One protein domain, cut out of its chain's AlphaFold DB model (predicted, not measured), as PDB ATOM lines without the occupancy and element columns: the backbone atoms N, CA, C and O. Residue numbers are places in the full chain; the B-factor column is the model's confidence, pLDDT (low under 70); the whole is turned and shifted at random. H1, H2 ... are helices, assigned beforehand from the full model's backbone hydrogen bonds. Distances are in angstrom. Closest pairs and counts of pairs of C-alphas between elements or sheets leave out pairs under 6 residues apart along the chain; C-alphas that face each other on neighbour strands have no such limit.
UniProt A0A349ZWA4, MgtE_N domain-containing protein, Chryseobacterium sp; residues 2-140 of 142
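Overview. This is residues 2 to 140 of the 142 residues of the protein "MgtE_N domain-containing protein" of Chryseobacterium sp (UniProt A0A349ZWA4). Short helices wound in stacked turns make the body of this domain: H2, H4, H6 and H8 follow one another in one curved row, with H3, H5, H7 and H9 beside them in a second. H1 sits at one end of this body and H10 near the other, next to H9; from H10 an arm of residues 116 to 128 leads away to H11, which touches no helix and lengthens the longest axis. The printed part has 139 residues with eleven named helices, H1 to H11 in order, and no named strand; its class is all helix, with 91 residues in the helices. It is only just loose, close to compact, with a radius of gyration of the C-alphas of 17.5 A, and elongated, spanning 55 by 35 by 25 A.

Along the chain. H1 is residues 2 to 5, 5.9 A from first to last C-alpha, and begins with C-alpha 2 at (25.869, -0.176, -28.852). H2, residues 10 to 18, measures 12.2 A, and H3, residues 22 to 29, 10.1 A. H4, residues 34 to 41, is 10.1 A long, and H5, residues 46 to 54, 12.3 A. H6 is residues 58 to 65, 10.5 A. H7, residues 70 to 79, runs 14.9 A from C-alpha 70 at (40.850, 26.419, -28.889). H8 is residues 82 to 90, 12.4 A, and H9, residues 95 to 105, 14.8 A. H10, residues 112 to 115, is 5.4 A. H11, residues 129 to 139, measures 15.6 A and ends with C-alpha 139 at (54.783, 29.040, -39.821).

Arrangement. H7 is the hub, touching H5, H9 and H10. H7 and H9 touch with 18 pairs of C-alphas within 8 A, the closest being Ala 70 and Ala 97 at 3.9 A; they run the same way at a tilt of 38 degrees, only just steep. H7 and H5 touch about perpendicular, at 87 degrees, with C-alphas 79 and 50 closest at 5.4 A. H7 and H10 only just touch, with 3 pairs within 8 A, the closest C-alphas being Ala 78 and Arg 114 at 6.9 A. H9 and H10 touch, C-alphas 104 and 114 being closest at 5.2 A. H5 touches H3, C-alphas 48 and 22 being closest at 5.5 A. H3 and H2 form a helical hairpin, running opposite ways at a shallow tilt of 29 degrees, with C-alphas 25 and 17 closest at 5.0 A. H2 touches H4 at a steep tilt of 57 degrees, the closest C-alphas being Pro 10 and Val 40 at 5.0 A. H4 and H6 touch about perpendicular, at 86 degrees, with C-alphas 38 and 64 closest at 5.0 A. H6 and H8 touch about perpendicular, at 75 degrees, with C-alphas 58 and 88 closest at 4.7 A. H1 is close to H2 but not clearly touching, C-alphas 5 and 13 being 6.2 A apart. H10 and H11 are apart. Every O i to N i+4 pair is within hydrogen-bond range in H2, H3, H4, H5, H6, H8, H9 and H11, and 5 of 6 are in H7; H1 and H10 are too short for such a pair, and their single O i to N i+3 pair is within range in H10 but not in H1.

Size, cuts and confidence. The two C-alphas farthest apart, those of Val 2 and Arg 126, are 56.2 A apart. The printed part has no cut. The link from H10 to H11, 13 residues, is long; the link from H9 to H10 is short, and the other links are tight. The mean pLDDT of the printed part is 87.6; residues 2 to 7, 93 to 94 and 97 are under 70.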
ATOM      1  N   VAL A   2      24.929  -0.906 -29.742       46.78
ATOM      2  CA  VAL A   2      25.869  -0.176 -28.852       46.78
ATOM      3  C   VAL A   2      27.338  -0.627 -28.996       46.78
ATOM      4  O   VAL A   2      28.240   0.194 -28.988       46.78
ATOM      5  N   ASN A   3      27.586  -1.919 -29.239       43.91
ATOM      6  CA  ASN A   3      28.946  -2.470 -29.302       43.91
ATOM      7  C   ASN A   3      29.732  -2.182 -30.598       43.91
ATOM      8  O   ASN A   3      30.894  -2.549 -30.668       43.91
ATOM      9  N   VAL A   4      29.103  -1.613 -31.635       53.28
ATOM     10  CA  VAL A   4      29.796  -1.279 -32.902       53.28
ATOM     11  C   VAL A   4      30.374   0.136 -32.851       53.28
ATOM     12  O   VAL A   4      31.358   0.419 -33.519       53.28
ATOM     13  N   ILE A   5      29.786   1.006 -32.025       55.28
ATOM     14  CA  ILE A   5      30.191   2.408 -31.911       55.28
ATOM     15  C   ILE A   5      31.523   2.500 -31.157       55.28
ATOM     16  O   ILE A   5      32.409   3.188 -31.624       55.28
ATOM     17  N   ALA A   6      31.725   1.720 -30.090       56.12
ATOM     18  CA  ALA A   6      32.916   1.793 -29.226       56.12
ATOM     19  C   ALA A   6      34.281   1.509 -29.904       56.12
ATOM     20  O   ALA A   6      35.313   1.803 -29.314       56.12
ATOM     21  N   GLU A   7      34.309   0.932 -31.111       61.62
ATOM     22  CA  GLU A   7      35.545   0.702 -31.889       61.62
ATOM     23  C   GLU A   7      35.667   1.637 -33.110       61.62
ATOM     24  O   GLU A   7      36.630   1.540 -33.873       61.62
ATOM     25  N   ALA A   8      34.688   2.521 -33.326       71.06
ATOM     26  CA  ALA A   8      34.672   3.467 -34.433       71.06
ATOM     27  C   ALA A   8      35.488   4.727 -34.105       71.06
ATOM     28  O   ALA A   8      35.607   5.130 -32.949       71.06
ATOM     29  N   CYS A   9      36.038   5.372 -35.136       87.50
ATOM     30  CA  CYS A   9      36.658   6.685 -34.979       87.50
ATOM     31  C   CYS A   9      35.585   7.714 -34.563       87.50
ATOM     32  O   CYS A   9      34.466   7.632 -35.077       87.50
ATOM     33  N   PRO A  10      35.889   8.715 -33.716       89.94
ATOM     34  CA  PRO A  10      34.910   9.719 -33.283       89.94
ATOM     35  C   PRO A  10      34.181  10.449 -34.419       89.94
ATOM     36  O   PRO A  10      33.005  10.773 -34.288       89.94
ATOM     37  N   ALA A  11      34.824  10.626 -35.578       90.50
ATOM     38  CA  ALA A  11      34.163  11.171 -36.766       90.50
ATOM     39  C   ALA A  11      33.050  10.255 -37.314       90.50
ATOM     40  O   ALA A  11      31.993  10.739 -37.705       90.50
ATOM     41  N   ASP A  12      33.263   8.936 -37.319       92.38
ATOM     42  CA  ASP A  12      32.249   7.968 -37.755       92.38
ATOM     43  C   ASP A  12      31.113   7.865 -36.732       92.38
ATOM     44  O   ASP A  12      29.955   7.673 -37.102       92.38
ATOM     45  N   MET A  13      31.434   8.007 -35.440       94.00
ATOM     46  CA  MET A  13      30.425   8.081 -34.386       94.00
ATOM     47  C   MET A  13      29.545   9.319 -34.559       94.00
ATOM     48  O   MET A  13      28.328   9.176 -34.533       94.00
ATOM     49  N   ALA A  14      30.137  10.500 -34.769       94.88
ATOM     50  CA  ALA A  14      29.394  11.737 -35.003       94.88
ATOM     51  C   ALA A  14      28.454  11.600 -36.208       94.88
ATOM     52  O   ALA A  14      27.254  11.788 -36.055       94.88
ATOM     53  N   LEU A  15      28.958  11.101 -37.345       94.25
ATOM     54  CA  LEU A  15      28.127  10.824 -38.524       94.25
ATOM     55  C   LEU A  15      26.973   9.859 -38.230       94.25
ATOM     56  O   LEU A  15      25.882  10.015 -38.761       94.25
ATOM     57  N   ALA A  16      27.199   8.835 -37.404       94.44
ATOM     58  CA  ALA A  16      26.139   7.909 -37.027       94.44
ATOM     59  C   ALA A  16      25.111   8.540 -36.077       94.44
ATOM     60  O   ALA A  16      23.952   8.131 -36.106       94.44
ATOM     61  N   LEU A  17      25.526   9.484 -35.227       95.69
ATOM     62  CA  LEU A  17      24.635  10.236 -34.345       95.69
ATOM     63  C   LEU A  17      23.810  11.267 -35.119       95.69
ATOM     64  O   LEU A  17      22.623  11.368 -34.831       95.69
ATOM     65  N   ASP A  18      24.397  11.932 -36.117       96.56
ATOM     66  CA  ASP A  18      23.720  12.915 -36.981       96.56
ATOM     67  C   ASP A  18      22.572  12.287 -37.810       96.56
ATOM     68  O   ASP A  18      21.665  12.972 -38.274       96.56
ATOM     69  N   GLU A  19      22.577  10.961 -37.997       96.75
ATOM     70  CA  GLU A  19      21.499  10.213 -38.672       96.75
ATOM     71  C   GLU A  19      20.341   9.821 -37.729       96.75
ATOM     72  O   GLU A  19      19.329   9.256 -38.164       96.75
ATOM     73  N   LEU A  20      20.491  10.048 -36.421       96.69
ATOM     74  CA  LEU A  20      19.461   9.772 -35.423       96.69
ATOM     75  C   LEU A  20      18.581  11.006 -35.200       96.69
ATOM     76  O   LEU A  20      18.839  12.088 -35.703       96.69
ATOM     77  N   THR A  21      17.506  10.846 -34.427       97.88
ATOM     78  CA  THR A  21      16.836  12.025 -33.861       97.88
ATOM     79  C   THR A  21      17.692  12.596 -32.732       97.88
ATOM     80  O   THR A  21      18.359  11.834 -32.026       97.88
ATOM     81  N   GLU A  22      17.572  13.884 -32.435       97.50
ATOM     82  CA  GLU A  22      18.389  14.577 -31.432       97.50
ATOM     83  C   GLU A  22      18.256  13.917 -30.045       97.50
ATOM     84  O   GLU A  22      19.240  13.670 -29.344       97.50
ATOM     85  N   GLU A  23      17.040  13.487 -29.681       97.31
ATOM     86  CA  GLU A  23      16.791  12.751 -28.434       97.31
ATOM     87  C   GLU A  23      17.507  11.383 -28.390       97.31
ATOM     88  O   GLU A  23      17.970  10.934 -27.337       97.31
ATOM     89  N   GLN A  24      17.591  10.685 -29.525       97.44
ATOM     90  CA  GLN A  24      18.276   9.397 -29.625       97.44
ATOM     91  C   GLN A  24      19.789   9.596 -29.579       97.44
ATOM     92  O   GLN A  24      20.460   8.876 -28.835       97.44
ATOM     93  N   ALA A  25      20.299  10.588 -30.311       97.25
ATOM     94  CA  ALA A  25      21.701  10.970 -30.302       97.25
ATOM     95  C   ALA A  25      22.161  11.323 -28.883       97.25
ATOM     96  O   ALA A  25      23.125  10.739 -28.398       97.25
ATOM     97  N   LEU A  26      21.400  12.150 -28.154       97.31
ATOM     98  CA  LEU A  26      21.680  12.506 -26.761       97.31
ATOM     99  C   LEU A  26      21.776  11.281 -25.842       97.31
ATOM    100  O   LEU A  26      22.656  11.201 -24.984       97.31
ATOM    101  N   ARG A  27      20.864  10.311 -25.993       96.56
ATOM    102  CA  ARG A  27      20.890   9.083 -25.181       96.56
ATOM    103  C   ARG A  27      22.149   8.266 -25.430       96.56
ATOM    104  O   ARG A  27      22.661   7.688 -24.480       96.56
ATOM    105  N   VAL A  28      22.620   8.198 -26.674       95.44
ATOM    106  CA  VAL A  28      23.867   7.501 -27.016       95.44
ATOM    107  C   VAL A  28      25.073   8.309 -26.542       95.44
ATOM    108  O   VAL A  28      25.951   7.742 -25.898       95.44
ATOM    109  N   PHE A  29      25.077   9.623 -26.763       95.88
ATOM    110  CA  PHE A  29      26.131  10.536 -26.327       95.88
ATOM    111  C   PHE A  29      26.397  10.417 -24.821       95.88
ATOM    112  O   PHE A  29      27.534  10.236 -24.408       95.88
ATOM    113  N   LYS A  30      25.341  10.369 -23.995       95.25
ATOM    114  CA  LYS A  30      25.442  10.183 -22.532       95.25
ATOM    115  C   LYS A  30      26.015   8.830 -22.084       95.25
ATOM    116  O   LYS A  30      26.175   8.617 -20.886       95.25
ATOM    117  N   THR A  31      26.263   7.896 -23.003       94.56
ATOM    118  CA  THR A  31      26.921   6.612 -22.704       94.56
ATOM    119  C   THR A  31      28.404   6.586 -23.060       94.56
ATOM    120  O   THR A  31      29.070   5.610 -22.717       94.56
ATOM    121  N   LEU A  32      28.901   7.622 -23.743       93.25
ATOM    122  CA  LEU A  32      30.313   7.777 -24.074       93.25
ATOM    123  C   LEU A  32      31.093   8.203 -22.823       93.25
ATOM    124  O   LEU A  32      30.558   8.895 -21.958       93.25
ATOM    125  N   ASP A  33      32.346   7.769 -22.723       93.88
ATOM    126  CA  ASP A  33      33.317   8.364 -21.803       93.88
ATOM    127  C   ASP A  33      33.708   9.777 -22.256       93.88
ATOM    128  O   ASP A  33      33.565  10.108 -23.433       93.88
ATOM    129  N   ASP A  34      34.210  10.590 -21.325       94.00
ATOM    130  CA  ASP A  34      34.490  12.012 -21.553       94.00
ATOM    131  C   ASP A  34      35.465  12.243 -22.718       94.00
ATOM    132  O   ASP A  34      35.205  13.101 -23.557       94.00
ATOM    133  N   ASP A  35      36.526  11.433 -22.839       92.25
ATOM    134  CA  ASP A  35      37.511  11.553 -23.926       92.25
ATOM    135  C   ASP A  35      36.840  11.365 -25.298       92.25
ATOM    136  O   ASP A  35      37.010  12.168 -26.221       92.25
ATOM    137  N   THR A  36      36.020  10.320 -25.429       93.88
ATOM    138  CA  THR A  36      35.274  10.050 -26.662       93.88
ATOM    139  C   THR A  36      34.191  11.105 -26.904       93.88
ATOM    140  O   THR A  36      34.032  11.584 -28.027       93.88
ATOM    141  N   ALA A  37      33.447  11.489 -25.865       96.00
ATOM    142  CA  ALA A  37      32.384  12.486 -25.937       96.00
ATOM    143  C   ALA A  37      32.917  13.844 -26.408       96.00
ATOM    144  O   ALA A  37      32.303  14.470 -27.270       96.00
ATOM    145  N   THR A  38      34.081  14.259 -25.906       95.19
ATOM    146  CA  THR A  38      34.827  15.440 -26.345       95.19
ATOM    147  C   THR A  38      35.071  15.425 -27.852       95.19
ATOM    148  O   THR A  38      34.729  16.386 -28.547       95.19
ATOM    149  N   GLU A  39      35.656  14.344 -28.379       95.12
ATOM    150  CA  GLU A  39      35.995  14.275 -29.803       95.12
ATOM    151  C   GLU A  39      34.747  14.208 -30.685       95.12
ATOM    152  O   GLU A  39      34.709  14.847 -31.735       95.12
ATOM    153  N   VAL A  40      33.714  13.478 -30.255       96.19
ATOM    154  CA  VAL A  40      32.437  13.377 -30.974       96.19
ATOM    155  C   VAL A  40      31.721  14.726 -31.000       96.19
ATOM    156  O   VAL A  40      31.307  15.169 -32.071       96.19
ATOM    157  N   LEU A  41      31.629  15.417 -29.861       95.81
ATOM    158  CA  LEU A  41      30.968  16.721 -29.749       95.81
ATOM    159  C   LEU A  41      31.585  17.757 -30.695       95.81
ATOM    160  O   LEU A  41      30.872  18.550 -31.295       95.81
ATOM    161  N   ALA A  42      32.904  17.716 -30.888       94.19
ATOM    162  CA  ALA A  42      33.613  18.610 -31.802       94.19
ATOM    163  C   ALA A  42      33.352  18.337 -33.299       94.19
ATOM    164  O   ALA A  42      33.855  19.088 -34.146       94.19
ATOM    165  N   LYS A  43      32.659  17.243 -33.645       95.00
ATOM    166  CA  LYS A  43      32.427  16.791 -35.028       95.00
ATOM    167  C   LYS A  43      30.951  16.654 -35.404       95.00
ATOM    168  O   LYS A  43      30.693  16.483 -36.592       95.00
ATOM    169  N   LEU A  44      30.035  16.718 -34.438       96.00
ATOM    170  CA  LEU A  44      28.592  16.698 -34.678       96.00
ATOM    171  C   LEU A  44      28.142  17.886 -35.527       96.00
ATOM    172  O   LEU A  44      28.796  18.935 -35.573       96.00
ATOM    173  N   ASP A  45      26.995  17.727 -36.179       94.62
ATOM    174  CA  ASP A  45      26.352  18.839 -36.858       94.62
ATOM    175  C   ASP A  45      25.791  19.892 -35.878       94.62
ATOM    176  O   ASP A  45      25.785  19.731 -34.654       94.62
ATOM    177  N   GLN A  46      25.341  21.016 -36.436       92.00
ATOM    178  CA  GLN A  46      24.830  22.152 -35.673       92.00
ATOM    179  C   GLN A  46      23.602  21.797 -34.821       92.00
ATOM    180  O   GLN A  46      23.554  22.174 -33.651       92.00
ATOM    181  N   GLU A  47      22.620  21.095 -35.391       93.88
ATOM    182  CA  GLU A  47      21.336  20.827 -34.729       93.88
ATOM    183  C   GLU A  47      21.529  19.867 -33.545       93.88
ATOM    184  O   GLU A  47      21.037  20.120 -32.441       93.88
ATOM    185  N   HIS A  48      22.331  18.817 -33.733       97.25
ATOM    186  CA  HIS A  48      22.671  17.860 -32.685       97.25
ATOM    187  C   HIS A  48      23.561  18.473 -31.604       97.25
ATOM    188  O   HIS A  48      23.346  18.212 -30.417       97.25
ATOM    189  N   THR A  49      24.536  19.302 -31.993       96.38
ATOM    190  CA  THR A  49      25.404  20.008 -31.042       96.38
ATOM    191  C   THR A  49      24.584  20.938 -30.154       96.38
ATOM    192  O   THR A  49      24.681  20.840 -28.933       96.38
ATOM    193  N   GLU A  50      23.734  21.792 -30.736       94.38
ATOM    194  CA  GLU A  50      22.863  22.712 -29.990       94.38
ATOM    195  C   GLU A  50      21.979  21.941 -28.995       94.38
ATOM    196  O   GLU A  50      21.986  22.239 -27.798       94.38
ATOM    197  N   TYR A  51      21.324  20.865 -29.445       95.94
ATOM    198  CA  TYR A  51      20.468  20.040 -28.591       95.94
ATOM    199  C   TYR A  51      21.222  19.353 -27.441       95.94
ATOM    200  O   TYR A  51      20.729  19.273 -26.312       95.94
ATOM    201  N   ILE A  52      22.426  18.835 -27.700       96.69
ATOM    202  CA  ILE A  52      23.245  18.201 -26.661       96.69
ATOM    203  C   ILE A  52      23.707  19.238 -25.637       96.69
ATOM    204  O   ILE A  52      23.620  18.971 -24.439       96.69
ATOM    205  N   LEU A  53      24.126  20.424 -26.080       95.06
ATOM    206  CA  LEU A  53      24.523  21.515 -25.188       95.06
ATOM    207  C   LEU A  53      23.357  22.002 -24.313       95.06
ATOM    208  O   LEU A  53      23.572  22.334 -23.151       95.06
ATOM    209  N   GLU A  54      22.120  22.004 -24.820       94.06
ATOM    210  CA  GLU A  54      20.902  22.291 -24.032       94.06
ATOM    211  C   GLU A  54      20.612  21.262 -22.940       94.06
ATOM    212  O   GLU A  54      19.993  21.581 -21.924       94.06
ATOM    213  N   ALA A  55      21.069  20.027 -23.123       94.88
ATOM    214  CA  ALA A  55      20.773  18.918 -22.228       94.88
ATOM    215  C   ALA A  55      21.892  18.588 -21.223       94.88
ATOM    216  O   ALA A  55      21.741  17.619 -20.455       94.88
ATOM    217  N   LEU A  56      23.004  19.325 -21.256       94.50
ATOM    218  CA  LEU A  56      24.165  19.160 -20.382       94.50
ATOM    219  C   LEU A  56      24.339  20.364 -19.454       94.50
ATOM    220  O   LEU A  56      24.034  21.498 -19.810       94.50
ATOM    221  N   ASP A  57      24.871  20.107 -18.261       93.69
ATOM    222  CA  ASP A  57      25.231  21.168 -17.326       93.69
ATOM    223  C   ASP A  57      26.448  21.956 -17.858       93.69
ATOM    224  O   ASP A  57      27.404  21.333 -18.341       93.69
ATOM    225  N   PRO A  58      26.480  23.300 -17.742       91.38
ATOM    226  CA  PRO A  58      27.567  24.121 -18.285       91.38
ATOM    227  C   PRO A  58      28.971  23.734 -17.798       91.38
ATOM    228  O   PRO A  58      29.928  23.794 -18.564       91.38
ATOM    229  N   GLU A  59      29.094  23.285 -16.546       91.81
ATOM    230  CA  GLU A  59      30.353  22.802 -15.956       91.81
ATOM    231  C   GLU A  59      30.863  21.527 -16.647       91.81
ATOM    232  O   GLU A  59      32.060  21.361 -16.892       91.81
ATOM    233  N   HIS A  60      29.944  20.629 -17.010       92.69
ATOM    234  CA  HIS A  60      30.292  19.413 -17.735       92.69
ATOM    235  C   HIS A  60      30.702  19.745 -19.172       92.69
ATOM    236  O   HIS A  60      31.707  19.232 -19.654       92.69
ATOM    237  N   VAL A  61      29.994  20.667 -19.834       93.56
ATOM    238  CA  VAL A  61      30.406  21.157 -21.156       93.56
ATOM    239  C   VAL A  61      31.808  21.763 -21.088       93.56
ATOM    240  O   VAL A  61      32.655  21.394 -21.893       93.56
ATOM    241  N   ALA A  62      32.097  22.630 -20.113       90.62
ATOM    242  CA  ALA A  62      33.427  23.220 -19.951       90.62
ATOM    243  C   ALA A  62      34.525  22.151 -19.807       90.62
ATOM    244  O   ALA A  62      35.562  22.253 -20.462       90.62
ATOM    245  N   THR A  63      34.250  21.088 -19.044       91.69
ATOM    246  CA  THR A  63      35.151  19.933 -18.889       91.69
ATOM    247  C   THR A  63      35.408  19.230 -20.227       91.69
ATOM    248  O   THR A  63      36.555  18.950 -20.564       91.69
ATOM    249  N   LEU A  64      34.365  18.996 -21.033       93.62
ATOM    250  CA  LEU A  64      34.506  18.371 -22.355       93.62
ATOM    251  C   LEU A  64      35.265  19.258 -23.353       93.62
ATOM    252  O   LEU A  64      35.910  18.744 -24.269       93.62
ATOM    253  N   LEU A  65      35.194  20.583 -23.201       91.31
ATOM    254  CA  LEU A  65      35.880  21.537 -24.076       91.31
ATOM    255  C   LEU A  65      37.346  21.779 -23.693       91.31
ATOM    256  O   LEU A  65      38.125  22.169 -24.561       91.31
ATOM    257  N   GLU A  66      37.736  21.560 -22.435       87.81
ATOM    258  CA  GLU A  66      39.107  21.762 -21.942       87.81
ATOM    259  C   GLU A  66      40.196  21.054 -22.778       87.81
ATOM    260  O   GLU A  66      41.172  21.713 -23.155       87.81
ATOM    261  N   PRO A  67      40.070  19.755 -23.118       88.94
ATOM    262  CA  PRO A  67      41.078  19.049 -23.912       88.94
ATOM    263  C   PRO A  67      41.089  19.437 -25.400       88.94
ATOM    264  O   PRO A  67      42.025  19.070 -26.118       88.94
ATOM    265  N   LEU A  68      40.078  20.163 -25.898       88.31
ATOM    266  CA  LEU A  68      39.994  20.516 -27.312       88.31
ATOM    267  C   LEU A  68      40.969  21.640 -27.682       88.31
ATOM    268  O   LEU A  68      41.188  22.587 -26.922       88.31
ATOM    269  N   PRO A  69      41.493  21.637 -28.923       86.44
ATOM    270  CA  PRO A  69      42.116  22.825 -29.481       86.44
ATOM    271  C   PRO A  69      41.149  24.016 -29.413       86.44
ATOM    272  O   PRO A  69      39.971  23.879 -29.739       86.44
ATOM    273  N   ALA A  70      41.658  25.206 -29.080       81.56
ATOM    274  CA  ALA A  70      40.850  26.419 -28.889       81.56
ATOM    275  C   ALA A  70      39.860  26.701 -30.036       81.56
ATOM    276  O   ALA A  70      38.720  27.093 -29.800       81.56
ATOM    277  N   ARG A  71      40.280  26.449 -31.283       82.25
ATOM    278  CA  ARG A  71      39.430  26.571 -32.475       82.25
ATOM    279  C   ARG A  71      38.226  25.625 -32.442       82.25
ATOM    280  O   ARG A  71      37.137  26.025 -32.839       82.25
ATOM    281  N   GLU A  72      38.427  24.378 -32.029       88.31
ATOM    282  CA  GLU A  72      37.367  23.365 -31.999       88.31
ATOM    283  C   GLU A  72      36.398  23.633 -30.850       88.31
ATOM    284  O   GLU A  72      35.194  23.658 -31.083       88.31
ATOM    285  N   ALA A  73      36.907  23.984 -29.665       88.94
ATOM    286  CA  ALA A  73      36.064  24.425 -28.556       88.94
ATOM    287  C   ALA A  73      35.202  25.644 -28.932       88.94
ATOM    288  O   ALA A  73      33.999  25.671 -28.679       88.94
ATOM    289  N   ALA A  74      35.790  26.633 -29.613       84.62
ATOM    290  CA  ALA A  74      35.050  27.798 -30.086       84.62
ATOM    291  C   ALA A  74      34.005  27.461 -31.164       84.62
ATOM    292  O   ALA A  74      33.020  28.184 -31.279       84.62
ATOM    293  N   ASN A  75      34.208  26.410 -31.969       86.94
ATOM    294  CA  ASN A  75      33.190  25.934 -32.913       86.94
ATOM    295  C   ASN A  75      31.983  25.369 -32.168       86.94
ATOM    296  O   ASN A  75      30.872  25.767 -32.478       86.94
ATOM    297  N   VAL A  76      32.205  24.514 -31.169       91.19
ATOM    298  CA  VAL A  76      31.114  23.950 -30.361       91.19
ATOM    299  C   VAL A  76      30.333  25.065 -29.658       91.19
ATOM    300  O   VAL A  76      29.110  25.123 -29.745       91.19
ATOM    301  N   LEU A  77      31.034  26.022 -29.040       88.44
ATOM    302  CA  LEU A  77      30.404  27.170 -28.374       88.44
ATOM    303  C   LEU A  77      29.640  28.101 -29.325       88.44
ATOM    304  O   LEU A  77      28.749  28.814 -28.878       88.44
ATOM    305  N   ALA A  78      29.980  28.124 -30.615       86.25
ATOM    306  CA  ALA A  78      29.276  28.947 -31.596       86.25
ATOM    307  C   ALA A  78      27.863  28.428 -31.913       86.25
ATOM    308  O   ALA A  78      27.046  29.210 -32.408       86.25
ATOM    309  N   GLU A  79      27.595  27.149 -31.632       89.31
ATOM    310  CA  GLU A  79      26.287  26.520 -31.838       89.31
ATOM    311  C   GLU A  79      25.368  26.648 -30.618       89.31
ATOM    312  O   GLU A  79      24.147  26.629 -30.767       89.31
ATOM    313  N   ALA A  80      25.942  26.867 -29.431       88.12
ATOM    314  CA  ALA A  80      25.195  27.161 -28.213       88.12
ATOM    315  C   ALA A  80      24.344  28.436 -28.351       88.12
ATOM    316  O   ALA A  80      24.664  29.356 -29.114       88.12
ATOM    317  N   THR A  81      23.284  28.539 -27.550       87.44
ATOM    318  CA  THR A  81      22.620  29.832 -27.340       87.44
ATOM    319  C   THR A  81      23.559  30.802 -26.617       87.44
ATOM    320  O   THR A  81      24.449  30.381 -25.875       87.44
ATOM    321  N   ASP A  82      23.350  32.111 -26.795       84.69
ATOM    322  CA  ASP A  82      24.202  33.134 -26.168       84.69
ATOM    323  C   ASP A  82      24.256  32.980 -24.632       84.69
ATOM    324  O   ASP A  82      25.320  33.124 -24.033       84.69
ATOM    325  N   GLU A  83      23.130  32.619 -23.998       87.12
ATOM    326  CA  GLU A  83      23.050  32.379 -22.550       87.12
ATOM    327  C   GLU A  83      23.896  31.172 -22.122       87.12
ATOM    328  O   GLU A  83      24.654  31.256 -21.157       87.12
ATOM    329  N   GLN A  84      23.808  30.055 -22.847       86.94
ATOM    330  CA  GLN A  84      24.607  28.866 -22.548       86.94
ATOM    331  C   GLN A  84      26.090  29.111 -22.782       86.94
ATOM    332  O   GLN A  84      26.911  28.716 -21.959       86.94
ATOM    333  N   ALA A  85      26.441  29.770 -23.887       86.81
ATOM    334  CA  ALA A  85      27.823  30.109 -24.178       86.81
ATOM    335  C   ALA A  85      28.413  30.959 -23.044       86.81
ATOM    336  O   ALA A  85      29.515  30.678 -22.580       86.81
ATOM    337  N   GLU A  86      27.663  31.942 -22.537       86.62
ATOM    338  CA  GLU A  86      28.080  32.751 -21.392       86.62
ATOM    339  C   GLU A  86      28.245  31.911 -20.114       86.62
ATOM    340  O   GLU A  86      29.260  32.040 -19.429       86.62
ATOM    341  N   GLN A  87      27.303  31.011 -19.814       89.06
ATOM    342  CA  GLN A  87      27.391  30.118 -18.652       89.06
ATOM    343  C   GLN A  87      28.601  29.179 -18.725       89.06
ATOM    344  O   GLN A  87      29.314  29.019 -17.736       89.06
ATOM    345  N   VAL A  88      28.867  28.586 -19.892       87.44
ATOM    346  CA  VAL A  88      30.020  27.702 -20.103       87.44
ATOM    347  C   VAL A  88      31.322  28.493 -19.995       87.44
ATOM    348  O   VAL A  88      32.242  28.060 -19.312       87.44
ATOM    349  N   LEU A  89      31.398  29.694 -20.580       84.88
ATOM    350  CA  LEU A  89      32.574  30.567 -20.468       84.88
ATOM    351  C   LEU A  89      32.869  30.999 -19.021       84.88
ATOM    352  O   LEU A  89      34.029  31.237 -18.686       84.88
ATOM    353  N   GLN A  90      31.851  31.093 -18.161       85.50
ATOM    354  CA  GLN A  90      32.028  31.359 -16.730       85.50
ATOM    355  C   GLN A  90      32.535  30.135 -15.946       85.50
ATOM    356  O   GLN A  90      33.100  30.308 -14.865       85.50
ATOM    357  N   ALA A  91      32.383  28.921 -16.481       82.31
ATOM    358  CA  ALA A  91      32.714  27.653 -15.826       82.31
ATOM    359  C   ALA A  91      34.172  27.181 -16.056       82.31
ATOM    360  O   ALA A  91      34.422  25.993 -16.203       82.31
ATOM    361  N   GLU A  92      35.141  28.106 -16.062       71.44
ATOM    362  CA  GLU A  92      36.592  27.822 -16.179       71.44
ATOM    363  C   GLU A  92      37.064  27.197 -17.516       71.44
ATOM    364  O   GLU A  92      38.012  26.416 -17.553       71.44
ATOM    365  N   VAL A  93      36.478  27.592 -18.652       67.88
ATOM    366  CA  VAL A  93      37.008  27.232 -19.988       67.88
ATOM    367  C   VAL A  93      38.423  27.808 -20.190       67.88
ATOM    368  O   VAL A  93      38.671  28.955 -19.800       67.88
ATOM    369  N   PRO A  94      39.357  27.092 -20.857       67.62
ATOM    370  CA  PRO A  94      40.691  27.617 -21.138       67.62
ATOM    371  C   PRO A  94      40.668  28.988 -21.828       67.62
ATOM    372  O   PRO A  94      40.061  29.151 -22.887       67.62
ATOM    373  N   GLU A  95      41.406  29.957 -21.275       74.31
ATOM    374  CA  GLU A  95      41.516  31.347 -21.764       74.31
ATOM    375  C   GLU A  95      41.648  31.485 -23.298       74.31
ATOM    376  O   GLU A  95      40.913  32.271 -23.895       74.31
ATOM    377  N   PRO A  96      42.507  30.710 -23.997       70.38
ATOM    378  CA  PRO A  96      42.612  30.804 -25.453       70.38
ATOM    379  C   PRO A  96      41.325  30.407 -26.187       70.38
ATOM    380  O   PRO A  96      40.958  31.043 -27.173       70.38
ATOM    381  N   ALA A  97      40.638  29.361 -25.717       69.06
ATOM    382  CA  ALA A  97      39.361  28.922 -26.275       69.06
ATOM    383  C   ALA A  97      38.269  29.956 -25.987       69.06
ATOM    384  O   ALA A  97      37.531  30.338 -26.896       69.06
ATOM    385  N   ALA A  98      38.236  30.470 -24.754       75.00
ATOM    386  CA  ALA A  98      37.312  31.511 -24.333       75.00
ATOM    387  C   ALA A  98      37.464  32.785 -25.176       75.00
ATOM    388  O   ALA A  98      36.472  33.304 -25.675       75.00
ATOM    389  N   ALA A  99      38.690  33.249 -25.424       78.56
ATOM    390  CA  ALA A  99      38.948  34.442 -26.228       78.56
ATOM    391  C   ALA A  99      38.493  34.286 -27.692       78.56
ATOM    392  O   ALA A  99      37.883  35.197 -28.259       78.56
ATOM    393  N   VAL A 100      38.763  33.131 -28.315       76.25
ATOM    394  CA  VAL A 100      38.325  32.851 -29.695       76.25
ATOM    395  C   VAL A 100      36.803  32.745 -29.769       76.25
ATOM    396  O   VAL A 100      36.198  33.301 -30.689       76.25
ATOM    397  N   ALA A 101      36.182  32.067 -28.801       75.25
ATOM    398  CA  ALA A 101      34.733  31.952 -28.707       75.25
ATOM    399  C   ALA A 101      34.083  33.328 -28.514       75.25
ATOM    400  O   ALA A 101      33.228  33.697 -29.310       75.25
ATOM    401  N   GLN A 102      34.546  34.134 -27.553       81.12
ATOM    402  CA  GLN A 102      34.044  35.489 -27.295       81.12
ATOM    403  C   GLN A 102      34.112  36.375 -28.541       81.12
ATOM    404  O   GLN A 102      33.102  36.950 -28.936       81.12
ATOM    405  N   HIS A 103      35.261  36.416 -29.220       82.69
ATOM    406  CA  HIS A 103      35.402  37.188 -30.455       82.69
ATOM    407  C   HIS A 103      34.437  36.710 -31.550       82.69
ATOM    408  O   HIS A 103      33.922  37.506 -32.332       82.69
ATOM    409  N   ARG A 104      34.176  35.400 -31.641       81.25
ATOM    410  CA  ARG A 104      33.194  34.873 -32.594       81.25
ATOM    411  C   ARG A 104      31.769  35.185 -32.185       81.25
ATOM    412  O   ARG A 104      30.983  35.447 -33.093       81.25
ATOM    413  N   LEU A 105      31.457  35.174 -30.886       83.44
ATOM    414  CA  LEU A 105      30.143  35.473 -30.308       83.44
ATOM    415  C   LEU A 105      29.691  36.918 -30.589       83.44
ATOM    416  O   LEU A 105      28.493  37.151 -30.731       83.44
ATOM    417  N   GLU A 106      30.622  37.850 -30.827       86.19
ATOM    418  CA  GLU A 106      30.329  39.235 -31.252       86.19
ATOM    419  C   GLU A 106      29.633  39.351 -32.623       86.19
ATOM    420  O   GLU A 106      28.989  40.363 -32.911       86.19
ATOM    421  N   TYR A 107      29.762  38.345 -33.491       85.75
ATOM    422  CA  TYR A 107      29.103  38.338 -34.800       85.75
ATOM    423  C   TYR A 107      27.642  37.855 -34.705       85.75
ATOM    424  O   TYR A 107      27.198  37.344 -33.686       85.75
ATOM    425  N   GLU A 108      26.845  38.003 -35.759       85.19
ATOM    426  CA  GLU A 108      25.469  37.471 -35.774       85.19
ATOM    427  C   GLU A 108      25.477  35.947 -36.025       85.19
ATOM    428  O   GLU A 108      26.286  35.474 -36.838       85.19
ATOM    429  N   LYS A 109      24.591  35.166 -35.373       80.56
ATOM    430  CA  LYS A 109      24.431  33.716 -35.648       80.56
ATOM    431  C   LYS A 109      24.122  33.518 -37.143       80.56
ATOM    432  O   LYS A 109      23.331  34.250 -37.728       80.56
ATOM    433  N   GLY A 110      24.811  32.577 -37.790       80.25
ATOM    434  CA  GLY A 110      24.706  32.333 -39.238       80.25
ATOM    435  C   GLY A 110      25.497  33.293 -40.145       80.25
ATOM    436  O   GLY A 110      25.522  33.103 -41.361       80.25
ATOM    437  N   SER A 111      26.179  34.307 -39.599       88.69
ATOM    438  CA  SER A 111      27.062  35.174 -40.389       88.69
ATOM    439  C   SER A 111      28.405  34.508 -40.709       88.69
ATOM    440  O   SER A 111      28.879  33.629 -39.990       88.69
ATOM    441  N   ALA A 112      29.093  34.995 -41.749       88.12
ATOM    442  CA  ALA A 112      30.450  34.542 -42.063       88.12
ATOM    443  C   ALA A 112      31.419  34.751 -40.883       88.12
ATOM    444  O   ALA A 112      32.272  33.905 -40.637       88.12
ATOM    445  N   GLY A 113      31.256  35.841 -40.120       86.94
ATOM    446  CA  GLY A 113      32.063  36.121 -38.932       86.94
ATOM    447  C   GLY A 113      31.866  35.100 -37.809       86.94
ATOM    448  O   GLY A 113      32.813  34.781 -37.093       86.94
ATOM    449  N   ARG A 114      30.664  34.517 -37.703       83.06
ATOM    450  CA  ARG A 114      30.366  33.476 -36.719       83.06
ATOM    451  C   ARG A 114      31.057  32.156 -37.043       83.06
ATOM    452  O   ARG A 114      31.363  31.450 -36.098       83.06
ATOM    453  N   ILE A 115      31.357  31.834 -38.306       80.00
ATOM    454  CA  ILE A 115      31.984  30.553 -38.717       80.00
ATOM    455  C   ILE A 115      33.424  30.679 -39.247       80.00
ATOM    456  O   ILE A 115      34.047  29.679 -39.599       80.00
ATOM    457  N   MET A 116      33.967  31.895 -39.347       84.31
ATOM    458  CA  MET A 116      35.332  32.112 -39.831       84.31
ATOM    459  C   MET A 116      36.386  31.730 -38.788       84.31
ATOM    460  O   MET A 116      36.135  31.705 -37.585       84.31
ATOM    461  N   THR A 117      37.614  31.530 -39.262       77.94
ATOM    462  CA  THR A 117      38.804  31.394 -38.420       77.94
ATOM    463  C   THR A 117      39.779  32.540 -38.679       77.94
ATOM    464  O   THR A 117      39.913  33.012 -39.811       77.94
ATOM    465  N   THR A 118      40.477  32.981 -37.633       80.25
ATOM    466  CA  THR A 118      41.599  33.929 -37.726       80.25
ATOM    467  C   THR A 118      42.943  33.224 -37.942       80.25
ATOM    468  O   THR A 118      43.954  33.883 -38.183       80.25
ATOM    469  N   GLU A 119      42.963  31.889 -37.928       78.25
ATOM    470  CA  GLU A 119      44.137  31.070 -38.223       78.25
ATOM    471  C   GLU A 119      44.313  30.913 -39.739       78.25
ATOM    472  O   GLU A 119      43.883  29.935 -40.350       78.25
ATOM    473  N   PHE A 120      44.945  31.897 -40.374       84.75
ATOM    474  CA  PHE A 120      45.270  31.850 -41.797       84.75
ATOM    475  C   PHE A 120      46.686  32.353 -42.069       84.75
ATOM    476  O   PHE A 120      47.267  33.136 -41.319       84.75
ATOM    477  N   LEU A 121      47.247  31.903 -43.189       88.62
ATOM    478  CA  LEU A 121      48.549  32.357 -43.661       88.62
ATOM    479  C   LEU A 121      48.390  33.562 -44.584       88.62
ATOM    480  O   LEU A 121      47.575  33.555 -45.507       88.62
ATOM    481  N   VAL A 122      49.237  34.571 -44.385       90.81
ATOM    482  CA  VAL A 122      49.316  35.748 -45.256       90.81
ATOM    483  C   VAL A 122      50.672  35.775 -45.938       90.81
ATOM    484  O   VAL A 122      51.711  35.833 -45.281       90.81
ATOM    485  N   LEU A 123      50.663  35.767 -47.271       93.31
ATOM    486  CA  LEU A 123      51.867  35.845 -48.095       93.31
ATOM    487  C   LEU A 123      51.859  37.124 -48.933       93.31
ATOM    488  O   LEU A 123      50.812  37.619 -49.346       93.31
ATOM    489  N   HIS A 124      53.046  37.661 -49.208       94.38
ATOM    490  CA  HIS A 124      53.172  38.880 -50.001       94.38
ATOM    491  C   HIS A 124      53.150  38.551 -51.507       94.38
ATOM    492  O   HIS A 124      53.901  37.676 -51.941       94.38
ATOM    493  N   PRO A 125      52.398  39.288 -52.352       94.81
ATOM    494  CA  PRO A 125      52.200  38.946 -53.770       94.81
ATOM    495  C   PRO A 125      53.473  38.999 -54.631       94.81
ATOM    496  O   PRO A 125      53.482  38.515 -55.756       94.81
ATOM    497  N   ARG A 126      54.554  39.604 -54.123       96.81
ATOM    498  CA  ARG A 126      55.867  39.654 -54.797       96.81
ATOM    499  C   ARG A 126      56.823  38.527 -54.388       96.81
ATOM    500  O   ARG A 126      57.965  38.534 -54.837       96.81
ATOM    501  N   MET A 127      56.404  37.614 -53.512       96.75
ATOM    502  CA  MET A 127      57.219  36.451 -53.157       96.75
ATOM    503  C   MET A 127      57.327  35.503 -54.350       96.75
ATOM    504  O   MET A 127      56.349  35.231 -55.044       96.75
ATOM    505  N   THR A 128      58.525  34.976 -54.572       97.31
ATOM    506  CA  THR A 128      58.710  33.821 -55.457       97.31
ATOM    507  C   THR A 128      58.106  32.567 -54.820       97.31
ATOM    508  O   THR A 128      57.905  32.509 -53.604       97.31
ATOM    509  N   ILE A 129      57.864  31.533 -55.630       96.31
ATOM    510  CA  ILE A 129      57.346  30.239 -55.155       96.31
ATOM    511  C   ILE A 129      58.232  29.666 -54.035       96.31
ATOM    512  O   ILE A 129      57.721  29.196 -53.022       96.31
ATOM    513  N   GLU A 130      59.556  29.755 -54.180       97.12
ATOM    514  CA  GLU A 130      60.511  29.262 -53.181       97.12
ATOM    515  C   GLU A 130      60.356  29.980 -51.830       97.12
ATOM    516  O   GLU A 130      60.269  29.335 -50.785       97.12
ATOM    517  N   GLN A 131      60.244  31.310 -51.851       95.88
ATOM    518  CA  GLN A 131      60.046  32.121 -50.646       95.88
ATOM    519  C   GLN A 131      58.695  31.846 -49.979       95.88
ATOM    520  O   GLN A 131      58.624  31.770 -48.751       95.88
ATOM    521  N   ALA A 132      57.637  31.676 -50.775       94.88
ATOM    522  CA  ALA A 132      56.313  31.324 -50.279       94.88
ATOM    523  C   ALA A 132      56.352  29.978 -49.540       94.88
ATOM    524  O   ALA A 132      55.979  29.913 -48.371       94.88
ATOM    525  N   ILE A 133      56.897  28.930 -50.170       94.06
ATOM    526  CA  ILE A 133      57.009  27.593 -49.567       94.06
ATOM    527  C   ILE A 133      57.869  27.624 -48.298       94.06
ATOM    528  O   ILE A 133      57.502  27.017 -47.293       94.06
ATOM    529  N   ALA A 134      58.998  28.340 -48.314       93.31
ATOM    530  CA  ALA A 134      59.850  28.482 -47.135       93.31
ATOM    531  C   ALA A 134      59.123  29.183 -45.973       93.31
ATOM    532  O   ALA A 134      59.285  28.787 -44.820       93.31
ATOM    533  N   THR A 135      58.296  30.189 -46.275       92.25
ATOM    534  CA  THR A 135      57.481  30.899 -45.275       92.25
ATOM    535  C   THR A 135      56.422  29.979 -44.672       92.25
ATOM    536  O   THR A 135      56.336  29.892 -43.449       92.25
ATOM    537  N   VAL A 136      55.686  29.234 -45.509       92.50
ATOM    538  CA  VAL A 136      54.671  28.262 -45.060       92.50
ATOM    539  C   VAL A 136      55.293  27.228 -44.120       92.50
ATOM    540  O   VAL A 136      54.810  27.050 -43.007       92.50
ATOM    541  N   LYS A 137      56.417  26.615 -44.515       90.00
ATOM    542  CA  LYS A 137      57.126  25.608 -43.703       90.00
ATOM    543  C   LYS A 137      57.619  26.129 -42.351       90.00
ATOM    544  O   LYS A 137      57.819  25.346 -41.434       90.00
ATOM    545  N   LYS A 138      57.877  27.435 -42.236       88.25
ATOM    546  CA  LYS A 138      58.316  28.055 -40.980       88.25
ATOM    547  C   LYS A 138      57.144  28.341 -40.037       88.25
ATOM    548  O   LYS A 138      57.342  28.346 -38.828       88.25
ATOM    549  N   GLN A 139      55.969  28.642 -40.587       82.62
ATOM    550  CA  GLN A 139      54.783  29.040 -39.821       82.62
ATOM    551  C   GLN A 139      53.887  27.855 -39.449       82.62
ATOM    552  O   GLN A 139      53.239  27.908 -38.411       82.62
ATOM    553  N   ILE A 140      53.885  26.788 -40.251       75.31
ATOM    554  CA  ILE A 140      53.194  25.531 -39.952       75.31
ATOM    555  C   ILE A 140      54.260  24.436 -39.812       75.31
ATOM    556  O   ILE A 140      54.755  23.956 -40.838       75.31
TER     557      ILE A 140